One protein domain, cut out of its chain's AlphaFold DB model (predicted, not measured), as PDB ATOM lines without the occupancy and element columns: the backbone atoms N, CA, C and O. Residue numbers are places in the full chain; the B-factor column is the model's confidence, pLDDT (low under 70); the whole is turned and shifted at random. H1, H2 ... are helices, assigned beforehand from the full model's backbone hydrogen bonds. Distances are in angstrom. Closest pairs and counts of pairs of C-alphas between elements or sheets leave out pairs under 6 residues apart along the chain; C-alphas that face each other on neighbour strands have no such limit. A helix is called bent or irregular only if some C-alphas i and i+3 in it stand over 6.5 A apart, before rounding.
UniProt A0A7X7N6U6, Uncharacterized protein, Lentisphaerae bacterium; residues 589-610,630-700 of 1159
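AT A GLANCE: This is residues 589 to 610 and 630 to 700 of the 1159 residues of an uncharacterized protein of Lentisphaerae bacterium (UniProt A0A7X7N6U6). Five roughly aligned helices make a stack, with H4 in the middle, hairpin H2 and H3 on one side, and hairpin H5 and H6 on the other; kinked H1 crosses H2 at one end. The 93 printed residues have six named helices, H1 to H6, and no named strand: all helix, compact with a radius of gyration of the C-alphas of 13.9 A, spanning 40 by 26 by 21 A.

IN THESE COORDINATES: H1, residues 589 to 605, begins at C-alpha (-4.871, 41.120, -8.700), is 22.3 A long and irregular, C-alphas 594 and 597 being 8.4 A apart. H2 is residues 630 to 638, H3 642 to 651, H4 655 to 669, 21.3 A, H5 672 to 687, 22.4 A, and H6 691 to 700, ending at C-alpha (-19.709, 45.794, 12.699).

HOW THE PARTS SIT: H1 touches H2, about perpendicular at 73 degrees; their closest C-alphas, Cys 599 and Cys 631, are 6.2 A apart. H4, the hub, touches H2 at a shallow tilt of 10 degrees, closest C-alphas Glu 630 and Gly 657, 4.5 A. H4, H5 and H6 form an up and down bundle, each running against the one before. Every O i to N i+4 pair is within hydrogen-bond range in H2 to H6, and 11 of 13 in H1.

THE WHOLE: Residues 611 to 629 are cut out, a gap of 16.1 A between C-alphas 610 and 630. Residues 610 and 690 to 692 have pLDDT under 70.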
ATOM      1  N   GLN A 589      -5.932  40.474  -7.932       82.25
ATOM      2  CA  GLN A 589      -4.871  41.120  -8.700       82.25
ATOM      3  C   GLN A 589      -5.399  41.743  -9.998       82.25
ATOM      4  O   GLN A 589      -5.131  42.917 -10.256       82.25
ATOM      5  N   GLU A 590      -6.214  41.017 -10.765       84.38
ATOM      6  CA  GLU A 590      -6.873  41.556 -11.966       84.38
ATOM      7  C   GLU A 590      -7.768  42.762 -11.636       84.38
ATOM      8  O   GLU A 590      -7.767  43.776 -12.337       84.38
ATOM      9  N   VAL A 591      -8.498  42.689 -10.522       88.75
ATOM     10  CA  VAL A 591      -9.372  43.775 -10.058       88.75
ATOM     11  C   VAL A 591      -8.571  45.018  -9.673       88.75
ATOM     12  O   VAL A 591      -8.969  46.128 -10.032       88.75
ATOM     13  N   ILE A 592      -7.436  44.858  -8.981       87.06
ATOM     14  CA  ILE A 592      -6.541  45.980  -8.664       87.06
ATOM     15  C   ILE A 592      -6.013  46.629  -9.935       87.06
ATOM     16  O   ILE A 592      -6.025  47.854 -10.020       87.06
ATOM     17  N   GLN A 593      -5.612  45.847 -10.935       84.06
ATOM     18  CA  GLN A 593      -5.140  46.385 -12.211       84.06
ATOM     19  C   GLN A 593      -6.235  47.178 -12.932       84.06
ATOM     20  O   GLN A 593      -5.979  48.267 -13.443       84.06
ATOM     21  N   GLY A 594      -7.479  46.690 -12.902       85.75
ATOM     22  CA  GLY A 594      -8.627  47.393 -13.479       85.75
ATOM     23  C   GLY A 594      -9.072  48.644 -12.706       85.75
ATOM     24  O   GLY A 594      -9.662  49.547 -13.301       85.75
ATOM     25  N   ARG A 595      -8.808  48.726 -11.392       90.12
ATOM     26  CA  ARG A 595      -9.285  49.813 -10.504       90.12
ATOM     27  C   ARG A 595      -8.182  50.620  -9.821       90.12
ATOM     28  O   ARG A 595      -8.463  51.400  -8.911       90.12
ATOM     29  N   GLN A 596      -6.943  50.505 -10.288       84.88
ATOM     30  CA  GLN A 596      -5.761  51.086  -9.652       84.88
ATOM     31  C   GLN A 596      -5.919  52.578  -9.331       84.88
ATOM     32  O   GLN A 596      -5.646  53.001  -8.209       84.88
ATOM     33  N   GLN A 597      -6.417  53.376 -10.281       84.56
ATOM     34  CA  GLN A 597      -6.583  54.819 -10.088       84.56
ATOM     35  C   GLN A 597      -7.596  55.158  -8.986       84.56
ATOM     36  O   GLN A 597      -7.404  56.127  -8.255       84.56
ATOM     37  N   GLN A 598      -8.658  54.364  -8.832       91.12
ATOM     38  CA  GLN A 598      -9.652  54.575  -7.778       91.12
ATOM     39  C   GLN A 598      -9.059  54.273  -6.398       91.12
ATOM     40  O   GLN A 598      -9.250  55.056  -5.469       91.12
ATOM     41  N   CYS A 599      -8.275  53.196  -6.283       89.06
ATOM     42  CA  CYS A 599      -7.534  52.874  -5.063       89.06
ATOM     43  C   CYS A 599      -6.524  53.975  -4.706       89.06
ATOM     44  O   CYS A 599      -6.451  54.404  -3.557       89.06
ATOM     45  N   VAL A 600      -5.779  54.489  -5.692       85.56
ATOM     46  CA  VAL A 600      -4.829  55.596  -5.489       85.56
ATOM     47  C   VAL A 600      -5.546  56.867  -5.038       85.56
ATOM     48  O   VAL A 600      -5.087  57.511  -4.098       85.56
ATOM     49  N   ASN A 601      -6.678  57.217  -5.655       87.12
ATOM     50  CA  ASN A 601      -7.470  58.380  -5.251       87.12
ATOM     51  C   ASN A 601      -7.958  58.239  -3.804       87.12
ATOM     52  O   ASN A 601      -7.757  59.154  -3.011       87.12
ATOM     53  N   LEU A 602      -8.503  57.073  -3.440       88.56
ATOM     54  CA  LEU A 602      -8.940  56.778  -2.075       88.56
ATOM     55  C   LEU A 602      -7.788  56.931  -1.069       88.56
ATOM     56  O   LEU A 602      -7.933  57.626  -0.068       88.56
ATOM     57  N   LEU A 603      -6.622  56.337  -1.337       87.25
ATOM     58  CA  LEU A 603      -5.452  56.457  -0.458       87.25
ATOM     59  C   LEU A 603      -4.909  57.893  -0.393       87.25
ATOM     60  O   LEU A 603      -4.429  58.321   0.654       87.25
ATOM     61  N   THR A 604      -5.005  58.653  -1.484       85.62
ATOM     62  CA  THR A 604      -4.586  60.062  -1.542       85.62
ATOM     63  C   THR A 604      -5.509  60.952  -0.714       85.62
ATOM     64  O   THR A 604      -5.021  61.777   0.053       85.62
ATOM     65  N   GLU A 605      -6.826  60.754  -0.800       83.88
ATOM     66  CA  GLU A 605      -7.814  61.442   0.046       83.88
ATOM     67  C   GLU A 605      -7.580  61.169   1.536       83.88
ATOM     68  O   GLU A 605      -7.783  62.044   2.377       83.88
ATOM     69  N   LEU A 606      -7.108  59.964   1.858       81.38
ATOM     70  CA  LEU A 606      -6.719  59.564   3.207       81.38
ATOM     71  C   LEU A 606      -5.322  60.076   3.610       81.38
ATOM     72  O   LEU A 606      -4.959  60.006   4.779       81.38
ATOM     73  N   GLY A 607      -4.536  60.628   2.681       80.06
ATOM     74  CA  GLY A 607      -3.194  61.159   2.938       80.06
ATOM     75  C   GLY A 607      -2.081  60.108   3.030       80.06
ATOM     76  O   GLY A 607      -1.057  60.381   3.645       80.06
ATOM     77  N   ILE A 608      -2.269  58.923   2.438       79.12
ATOM     78  CA  ILE A 608      -1.403  57.733   2.583       79.12
ATOM     79  C   ILE A 608      -0.448  57.539   1.380       79.12
ATOM     80  O   ILE A 608       0.377  56.628   1.367       79.12
ATOM     81  N   TRP A 609      -0.531  58.382   0.347       74.06
ATOM     82  CA  TRP A 609       0.199  58.183  -0.914       74.06
ATOM     83  C   TRP A 609       1.470  59.056  -1.048       74.06
ATOM     84  O   TRP A 609       1.388  60.257  -0.770       74.06
ATOM     85  N   PRO A 610       2.613  58.516  -1.552       63.38
ATOM     86  CA  PRO A 610       2.823  57.150  -2.066       63.38
ATOM     87  C   PRO A 610       3.004  56.092  -0.961       63.38
ATOM     88  O   PRO A 610       3.564  56.424   0.080       63.38
ATOM     89  N   GLU A 630      -7.489  45.342   1.713       90.94
ATOM     90  CA  GLU A 630      -8.212  46.339   2.511       90.94
ATOM     91  C   GLU A 630      -8.700  47.510   1.657       90.94
ATOM     92  O   GLU A 630      -9.851  47.929   1.778       90.94
ATOM     93  N   CYS A 631      -7.851  48.031   0.767       90.69
ATOM     94  CA  CYS A 631      -8.197  49.158  -0.091       90.69
ATOM     95  C   CYS A 631      -9.338  48.795  -1.044       90.69
ATOM     96  O   CYS A 631     -10.265  49.586  -1.194       90.69
ATOM     97  N   LEU A 632      -9.330  47.588  -1.622       93.69
ATOM     98  CA  LEU A 632     -10.442  47.100  -2.437       93.69
ATOM     99  C   LEU A 632     -11.733  46.928  -1.630       93.69
ATOM    100  O   LEU A 632     -12.794  47.329  -2.107       93.69
ATOM    101  N   ALA A 633     -11.660  46.367  -0.419       93.12
ATOM    102  CA  ALA A 633     -12.828  46.227   0.445       93.12
ATOM    103  C   ALA A 633     -13.421  47.597   0.806       93.12
ATOM    104  O   ALA A 633     -14.631  47.803   0.694       93.12
ATOM    105  N   VAL A 634     -12.578  48.558   1.194       91.06
ATOM    106  CA  VAL A 634     -12.998  49.931   1.504       91.06
ATOM    107  C   VAL A 634     -13.559  50.617   0.263       91.06
ATOM    108  O   VAL A 634     -14.593  51.279   0.345       91.06
ATOM    109  N   LEU A 635     -12.906  50.457  -0.890       92.38
ATOM    110  CA  LEU A 635     -13.373  51.015  -2.153       92.38
ATOM    111  C   LEU A 635     -14.771  50.487  -2.475       92.38
ATOM    112  O   LEU A 635     -15.648  51.292  -2.769       92.38
ATOM    113  N   ALA A 636     -15.002  49.177  -2.331       93.81
ATOM    114  CA  ALA A 636     -16.301  48.548  -2.560       93.81
ATOM    115  C   ALA A 636     -17.421  49.223  -1.762       93.81
ATOM    116  O   ALA A 636     -18.421  49.623  -2.348       93.81
ATOM    117  N   ARG A 637     -17.237  49.433  -0.450       90.81
ATOM    118  CA  ARG A 637     -18.237  50.151   0.364       90.81
ATOM    119  C   ARG A 637     -18.331  51.639   0.050       90.81
ATOM    120  O   ARG A 637     -19.410  52.203   0.129       90.81
ATOM    121  N   THR A 638     -17.224  52.263  -0.339       88.25
ATOM    122  CA  THR A 638     -17.166  53.699  -0.640       88.25
ATOM    123  C   THR A 638     -17.928  54.061  -1.911       88.25
ATOM    124  O   THR A 638     -18.539  55.123  -1.975       88.25
ATOM    125  N   VAL A 639     -17.866  53.203  -2.932       91.38
ATOM    126  CA  VAL A 639     -18.593  53.387  -4.199       91.38
ATOM    127  C   VAL A 639     -19.865  52.538  -4.282       91.38
ATOM    128  O   VAL A 639     -20.439  52.415  -5.359       91.38
ATOM    129  N   GLU A 640     -20.278  51.935  -3.163       92.25
ATOM    130  CA  GLU A 640     -21.457  51.064  -3.037       92.25
ATOM    131  C   GLU A 640     -21.500  49.878  -4.031       92.25
ATOM    132  O   GLU A 640     -22.559  49.413  -4.456       92.25
ATOM    133  N   ASP A 641     -20.335  49.334  -4.390       94.88
ATOM    134  CA  ASP A 641     -20.190  48.219  -5.327       94.88
ATOM    135  C   ASP A 641     -20.282  46.860  -4.613       94.88
ATOM    136  O   ASP A 641     -19.294  46.300  -4.123       94.88
ATOM    137  N   ARG A 642     -21.498  46.306  -4.580       94.00
ATOM    138  CA  ARG A 642     -21.788  45.005  -3.955       94.00
ATOM    139  C   ARG A 642     -21.069  43.834  -4.625       94.00
ATOM    140  O   ARG A 642     -20.672  42.897  -3.937       94.00
ATOM    141  N   GLN A 643     -20.878  43.874  -5.945       93.38
ATOM    142  CA  GLN A 643     -20.188  42.794  -6.657       93.38
ATOM    143  C   GLN A 643     -18.718  42.743  -6.250       93.38
ATOM    144  O   GLN A 643     -18.200  41.668  -5.950       93.38
ATOM    145  N   LEU A 644     -18.069  43.907  -6.168       93.56
ATOM    146  CA  LEU A 644     -16.706  44.005  -5.664       93.56
ATOM    147  C   LEU A 644     -16.616  43.551  -4.199       93.56
ATOM    148  O   LEU A 644     -15.701  42.806  -3.859       93.56
ATOM    149  N   ALA A 645     -17.570  43.933  -3.345       93.00
ATOM    150  CA  ALA A 645     -17.582  43.522  -1.938       93.00
ATOM    151  C   ALA A 645     -17.644  41.992  -1.777       93.00
ATOM    152  O   ALA A 645     -16.835  41.426  -1.040       93.00
ATOM    153  N   HIS A 646     -18.529  41.311  -2.515       91.31
ATOM    154  CA  HIS A 646     -18.579  39.844  -2.533       91.31
ATOM    155  C   HIS A 646     -17.288  39.221  -3.052       91.31
ATOM    156  O   HIS A 646     -16.804  38.240  -2.485       91.31
ATOM    157  N   LEU A 647     -16.723  39.786  -4.119       89.88
ATOM    158  CA  LEU A 647     -15.505  39.270  -4.724       89.88
ATOM    159  C   LEU A 647     -14.335  39.332  -3.738       89.88
ATOM    160  O   LEU A 647     -13.602  38.356  -3.595       89.88
ATOM    161  N   VAL A 648     -14.187  40.442  -3.009       89.50
ATOM    162  CA  VAL A 648     -13.161  40.570  -1.966       89.50
ATOM    163  C   VAL A 648     -13.469  39.642  -0.786       89.50
ATOM    164  O   VAL A 648     -12.569  38.944  -0.331       89.50
ATOM    165  N   PHE A 649     -14.725  39.536  -0.341       90.69
ATOM    166  CA  PHE A 649     -15.128  38.636   0.751       90.69
ATOM    167  C   PHE A 649     -14.800  37.163   0.474       90.69
ATOM    168  O   PHE A 649     -14.303  36.464   1.353       90.69
ATOM    169  N   GLN A 650     -15.015  36.702  -0.759       86.81
ATOM    170  CA  GLN A 650     -14.742  35.320  -1.165       86.81
ATOM    171  C   GLN A 650     -13.249  35.019  -1.353       86.81
ATOM    172  O   GLN A 650     -12.842  33.869  -1.206       86.81
ATOM    173  N   ASN A 651     -12.437  36.028  -1.696       83.25
ATOM    174  CA  ASN A 651     -11.069  35.820  -2.185       83.25
ATOM    175  C   ASN A 651      -9.972  36.470  -1.324       83.25
ATOM    176  O   ASN A 651      -8.794  36.267  -1.611       83.25
ATOM    177  N   ALA A 652     -10.307  37.252  -0.291       81.25
ATOM    178  CA  ALA A 652      -9.312  37.867   0.588       81.25
ATOM    179  C   ALA A 652      -8.524  36.802   1.367       81.25
ATOM    180  O   ALA A 652      -9.095  35.916   2.013       81.25
ATOM    181  N   MET A 653      -7.193  36.894   1.351       74.81
ATOM    182  CA  MET A 653      -6.285  35.898   1.939       74.81
ATOM    183  C   MET A 653      -5.519  36.426   3.158       74.81
ATOM    184  O   MET A 653      -4.918  35.643   3.917       74.81
ATOM    185  N   THR A 654      -5.527  37.741   3.370       75.06
ATOM    186  CA  THR A 654      -4.876  38.419   4.494       75.06
ATOM    187  C   THR A 654      -5.835  38.603   5.672       75.06
ATOM    188  O   THR A 654      -7.052  38.512   5.533       75.06
ATOM    189  N   LYS A 655      -5.287  38.814   6.878       74.75
ATOM    190  CA  LYS A 655      -6.103  39.045   8.086       74.75
ATOM    191  C   LYS A 655      -6.901  40.350   7.942       74.75
ATOM    192  O   LYS A 655      -8.112  40.323   8.130       74.75
ATOM    193  N   GLY A 656      -6.230  41.438   7.552       76.44
ATOM    194  CA  GLY A 656      -6.842  42.754   7.335       76.44
ATOM    195  C   GLY A 656      -7.876  42.751   6.210       76.44
ATOM    196  O   GLY A 656      -9.014  43.154   6.428       76.44
ATOM    197  N   GLY A 657      -7.539  42.170   5.054       83.81
ATOM    198  CA  GLY A 657      -8.457  42.046   3.920       83.81
ATOM    199  C   GLY A 657      -9.742  41.289   4.252       83.81
ATOM    200  O   GLY A 657     -10.824  41.738   3.888       83.81
ATOM    201  N   LYS A 658      -9.659  40.180   5.001       84.06
ATOM    202  CA  LYS A 658     -10.851  39.426   5.432       84.06
ATOM    203  C   LYS A 658     -11.744  40.223   6.371       84.06
ATOM    204  O   LYS A 658     -12.956  40.211   6.196       84.06
ATOM    205  N   ILE A 659     -11.151  40.898   7.357       83.12
ATOM    206  CA  ILE A 659     -11.897  41.731   8.307       83.12
ATOM    207  C   ILE A 659     -12.610  42.848   7.552       83.12
ATOM    208  O   ILE A 659     -13.816  43.011   7.699       83.12
ATOM    209  N   GLU A 660     -11.899  43.568   6.688       88.31
ATOM    210  CA  GLU A 660     -12.488  44.683   5.951       88.31
ATOM    211  C   GLU A 660     -13.501  44.233   4.897       88.31
ATOM    212  O   GLU A 660     -14.469  44.949   4.647       88.31
ATOM    213  N   ALA A 661     -13.358  43.032   4.338       89.62
ATOM    214  CA  ALA A 661     -14.368  42.456   3.463       89.62
ATOM    215  C   ALA A 661     -15.650  42.070   4.214       89.62
ATOM    216  O   ALA A 661     -16.740  42.368   3.729       89.62
ATOM    217  N   ILE A 662     -15.530  41.461   5.406       89.81
ATOM    218  CA  ILE A 662     -16.665  41.191   6.309       89.81
ATOM    219  C   ILE A 662     -17.375  42.504   6.649       89.81
ATOM    220  O   ILE A 662     -18.592  42.595   6.502       89.81
ATOM    221  N   THR A 663     -16.616  43.533   7.039       89.38
ATOM    222  CA  THR A 663     -17.142  44.870   7.342       89.38
ATOM    223  C   THR A 663     -17.870  45.468   6.140       89.38
ATOM    224  O   THR A 663     -19.020  45.878   6.256       89.38
ATOM    225  N   SER A 664     -17.231  45.512   4.968       91.88
ATOM    226  CA  SER A 664     -17.823  46.117   3.772       91.88
ATOM    227  C   SER A 664     -19.081  45.398   3.315       91.88
ATOM    228  O   SER A 664     -20.063  46.062   2.994       91.88
ATOM    229  N   LEU A 665     -19.075  44.064   3.306       92.38
ATOM    230  CA  LEU A 665     -20.247  43.296   2.907       92.38
ATOM    231  C   LEU A 665     -21.381  43.446   3.933       92.38
ATOM    232  O   LEU A 665     -22.506  43.755   3.547       92.38
ATOM    233  N   GLY A 666     -21.069  43.358   5.231       90.25
ATOM    234  CA  GLY A 666     -22.021  43.599   6.320       90.25
ATOM    235  C   GLY A 666     -22.716  44.954   6.227       90.25
ATOM    236  O   GLY A 666     -23.943  45.024   6.297       90.25
ATOM    237  N   LEU A 667     -21.955  46.027   6.005       87.75
ATOM    238  CA  LEU A 667     -22.501  47.384   5.926       87.75
ATOM    239  C   LEU A 667     -23.262  47.675   4.620       87.75
ATOM    240  O   LEU A 667     -24.162  48.516   4.634       87.75
ATOM    241  N   LEU A 668     -22.928  47.008   3.508       90.44
ATOM    242  CA  LEU A 668     -23.594  47.195   2.208       90.44
ATOM    243  C   LEU A 668     -24.870  46.363   2.038       90.44
ATOM    244  O   LEU A 668     -25.810  46.808   1.367       90.44
ATOM    245  N   GLU A 669     -24.884  45.143   2.577       90.06
ATOM    246  CA  GLU A 669     -26.032  44.241   2.482       90.06
ATOM    247  C   GLU A 669     -27.028  44.456   3.607       90.06
ATOM    248  O   GLU A 669     -28.229  44.461   3.344       90.06
ATOM    249  N   LYS A 670     -26.535  44.634   4.843       88.00
ATOM    250  CA  LYS A 670     -27.364  44.729   6.052       88.00
ATOM    251  C   LYS A 670     -28.412  43.605   6.110       88.00
ATOM    252  O   LYS A 670     -29.583  43.852   6.380       88.00
ATOM    253  N   SER A 671     -27.990  42.378   5.804       90.00
ATOM    254  CA  SER A 671     -28.832  41.182   5.845       90.00
ATOM    255  C   SER A 671     -28.737  40.486   7.204       90.00
ATOM    256  O   SER A 671     -27.736  40.612   7.920       90.00
ATOM    257  N   ASP A 672     -29.781  39.743   7.566       89.56
ATOM    258  CA  ASP A 672     -29.802  38.972   8.809       89.56
ATOM    259  C   ASP A 672     -28.788  37.819   8.758       89.56
ATOM    260  O   ASP A 672     -28.125  37.548   9.759       89.56
ATOM    261  N   GLU A 673     -28.584  37.206   7.587       91.81
ATOM    262  CA  GLU A 673     -27.570  36.168   7.375       91.81
ATOM    263  C   GLU A 673     -26.160  36.701   7.642       91.81
ATOM    264  O   GLU A 673     -25.348  36.044   8.298       91.81
ATOM    265  N   MET A 674     -25.866  37.915   7.168       92.31
ATOM    266  CA  MET A 674     -24.565  38.533   7.397       92.31
ATOM    267  C   MET A 674     -24.396  38.937   8.867       92.31
ATOM    268  O   MET A 674     -23.306  38.790   9.413       92.31
ATOM    269  N   ALA A 675     -25.467  39.363   9.545       90.88
ATOM    270  CA  ALA A 675     -25.431  39.651  10.978       90.88
ATOM    271  C   ALA A 675     -25.127  38.383  11.799       90.88
ATOM    272  O   ALA A 675     -24.278  38.408  12.689       90.88
ATOM    273  N   GLU A 676     -25.753  37.250  11.470       92.62
ATOM    274  CA  GLU A 676     -25.451  35.958  12.096       92.62
ATOM    275  C   GLU A 676     -24.019  35.500  11.806       92.62
ATOM    276  O   GLU A 676     -23.329  35.014  12.708       92.62
ATOM    277  N   TYR A 677     -23.534  35.713  10.579       91.44
ATOM    278  CA  TYR A 677     -22.147  35.428  10.232       91.44
ATOM    279  C   TYR A 677     -21.178  36.251  11.089       91.44
ATOM    280  O   TYR A 677     -20.288  35.669  11.709       91.44
ATOM    281  N   VAL A 678     -21.359  37.576  11.182       89.88
ATOM    282  CA  VAL A 678     -20.499  38.450  12.003       89.88
ATOM    283  C   VAL A 678     -20.554  38.041  13.475       89.88
ATOM    284  O   VAL A 678     -19.505  37.918  14.102       89.88
ATOM    285  N   TYR A 679     -21.742  37.761  14.019       89.62
ATOM    286  CA  TYR A 679     -21.890  37.283  15.395       89.62
ATOM    287  C   TYR A 679     -21.147  35.966  15.627       89.62
ATOM    288  O   TYR A 679     -20.364  35.860  16.569       89.62
ATOM    289  N   SER A 680     -21.337  34.971  14.755       88.00
ATOM    290  CA  SER A 680     -20.665  33.672  14.878       88.00
ATOM    291  C   SER A 680     -19.144  33.804  14.772       88.00
ATOM    292  O   SER A 680     -18.407  33.163  15.525       88.00
ATOM    293  N   PHE A 681     -18.673  34.688  13.886       86.31
ATOM    294  CA  PHE A 681     -17.269  35.034  13.750       86.31
ATOM    295  C   PHE A 681     -16.735  35.646  15.048       86.31
ATOM    296  O   PHE A 681     -15.763  35.124  15.591       86.31
ATOM    297  N   SER A 682     -17.381  36.691  15.572       84.94
ATOM    298  CA  SER A 682     -16.967  37.381  16.800       84.94
ATOM    299  C   SER A 682     -17.003  36.485  18.029       84.94
ATOM    300  O   SER A 682     -16.036  36.470  18.784       84.94
ATOM    301  N   LYS A 683     -18.063  35.692  18.208       82.00
ATOM    302  CA  LYS A 683     -18.180  34.737  19.316       82.00
ATOM    303  C   LYS A 683     -17.045  33.718  19.294       82.00
ATOM    304  O   LYS A 683     -16.379  33.514  20.300       82.00
ATOM    305  N   LYS A 684     -16.736  33.170  18.113       82.00
ATOM    306  CA  LYS A 684     -15.585  32.279  17.935       82.00
ATOM    307  C   LYS A 684     -14.259  32.969  18.279       82.00
ATOM    308  O   LYS A 684     -13.364  32.310  18.787       82.00
ATOM    309  N   GLN A 685     -14.098  34.264  17.987       80.94
ATOM    310  CA  GLN A 685     -12.892  35.001  18.390       80.94
ATOM    311  C   GLN A 685     -12.828  35.220  19.905       80.94
ATOM    312  O   GLN A 685     -11.748  35.092  20.472       80.94
ATOM    313  N   TYR A 686     -13.960  35.494  20.553       73.25
ATOM    314  CA  TYR A 686     -14.051  35.612  22.009       73.25
ATOM    315  C   TYR A 686     -13.664  34.308  22.717       73.25
ATOM    316  O   TYR A 686     -12.828  34.330  23.615       73.25
ATOM    317  N   ASP A 687     -14.189  33.167  22.254       71.81
ATOM    318  CA  ASP A 687     -13.868  31.838  22.799       71.81
ATOM    319  C   ASP A 687     -12.376  31.475  22.651       71.81
ATOM    320  O   ASP A 687     -11.854  30.642  23.385       71.81
ATOM    321  N   LEU A 688     -11.682  32.108  21.697       70.94
ATOM    322  CA  LEU A 688     -10.243  31.972  21.456       70.94
ATOM    323  C   LEU A 688      -9.408  33.060  22.162       70.94
ATOM    324  O   LEU A 688      -8.241  33.237  21.819       70.94
ATOM    325  N   GLU A 689     -10.005  33.822  23.087       72.81
ATOM    326  CA  GLU A 689      -9.385  34.951  23.806       72.81
ATOM    327  C   GLU A 689      -8.826  36.051  22.877       72.81
ATOM    328  O   GLU A 689      -7.958  36.845  23.243       72.81
ATOM    329  N   ASN A 690      -9.341  36.141  21.647       68.19
ATOM    330  CA  ASN A 690      -8.958  37.148  20.665       68.19
ATOM    331  C   ASN A 690      -9.906  38.351  20.737       68.19
ATOM    332  O   ASN A 690     -10.676  38.634  19.811       68.19
ATOM    333  N   TYR A 691      -9.841  39.042  21.876       69.50
ATOM    334  CA  TYR A 691     -10.736  40.148  22.218       69.50
ATOM    335  C   TYR A 691     -10.732  41.257  21.154       69.50
ATOM    336  O   TYR A 691     -11.794  41.746  20.794       69.50
ATOM    337  N   GLU A 692      -9.587  41.546  20.521       68.81
ATOM    338  CA  GLU A 692      -9.479  42.568  19.466       68.81
ATOM    339  C   GLU A 692     -10.416  42.328  18.271       68.81
ATOM    340  O   GLU A 692     -11.029  43.259  17.745       68.81
ATOM    341  N   LEU A 693     -10.508  41.082  17.792       73.44
ATOM    342  CA  LEU A 693     -11.360  40.748  16.647       73.44
ATOM    343  C   LEU A 693     -12.813  40.542  17.045       73.44
ATOM    344  O   LEU A 693     -13.702  40.839  16.245       73.44
ATOM    345  N   TYR A 694     -13.042  40.041  18.260       78.50
ATOM    346  CA  TYR A 694     -14.367  40.024  18.865       78.50
ATOM    347  C   TYR A 694     -14.955  41.439  18.833       78.50
ATOM    348  O   TYR A 694     -15.982  41.661  18.188       78.50
ATOM    349  N   ASP A 695     -14.221  42.388  19.408       74.19
ATOM    350  CA  ASP A 695     -14.553  43.801  19.494       74.19
ATOM    351  C   ASP A 695     -14.808  44.432  18.125       74.19
ATOM    352  O   ASP A 695     -15.776  45.169  17.932       74.19
ATOM    353  N   ARG A 696     -13.981  44.092  17.131       77.25
ATOM    354  CA  ARG A 696     -14.163  44.582  15.762       77.25
ATOM    355  C   ARG A 696     -15.475  44.109  15.143       77.25
ATOM    356  O   ARG A 696     -16.150  44.891  14.484       77.25
ATOM    357  N   GLY A 697     -15.859  42.848  15.328       82.69
ATOM    358  CA  GLY A 697     -17.151  42.386  14.816       82.69
ATOM    359  C   GLY A 697     -18.337  42.889  15.647       82.69
ATOM    360  O   GLY A 697     -19.408  43.101  15.082       82.69
ATOM    361  N   MET A 698     -18.141  43.210  16.931       78.88
ATOM    362  CA  MET A 698     -19.128  43.953  17.724       78.88
ATOM    363  C   MET A 698     -19.383  45.347  17.131       78.88
ATOM    364  O   MET A 698     -20.535  45.731  16.926       78.88
ATOM    365  N   GLU A 699     -18.334  46.079  16.747       77.38
ATOM    366  CA  GLU A 699     -18.479  47.350  16.021       77.38
ATOM    367  C   GLU A 699     -19.257  47.171  14.706       77.38
ATOM    368  O   GLU A 699     -20.106  48.002  14.376       77.38
ATOM    369  N   VAL A 700     -19.008  46.080  13.966       83.62
ATOM    370  CA  VAL A 700     -19.709  45.794  12.699       83.62
ATOM    371  C   VAL A 700     -21.193  45.555  12.949       83.62
ATOM    372  O   VAL A 700     -22.014  46.203  12.304       83.62
TER     373      VAL A 700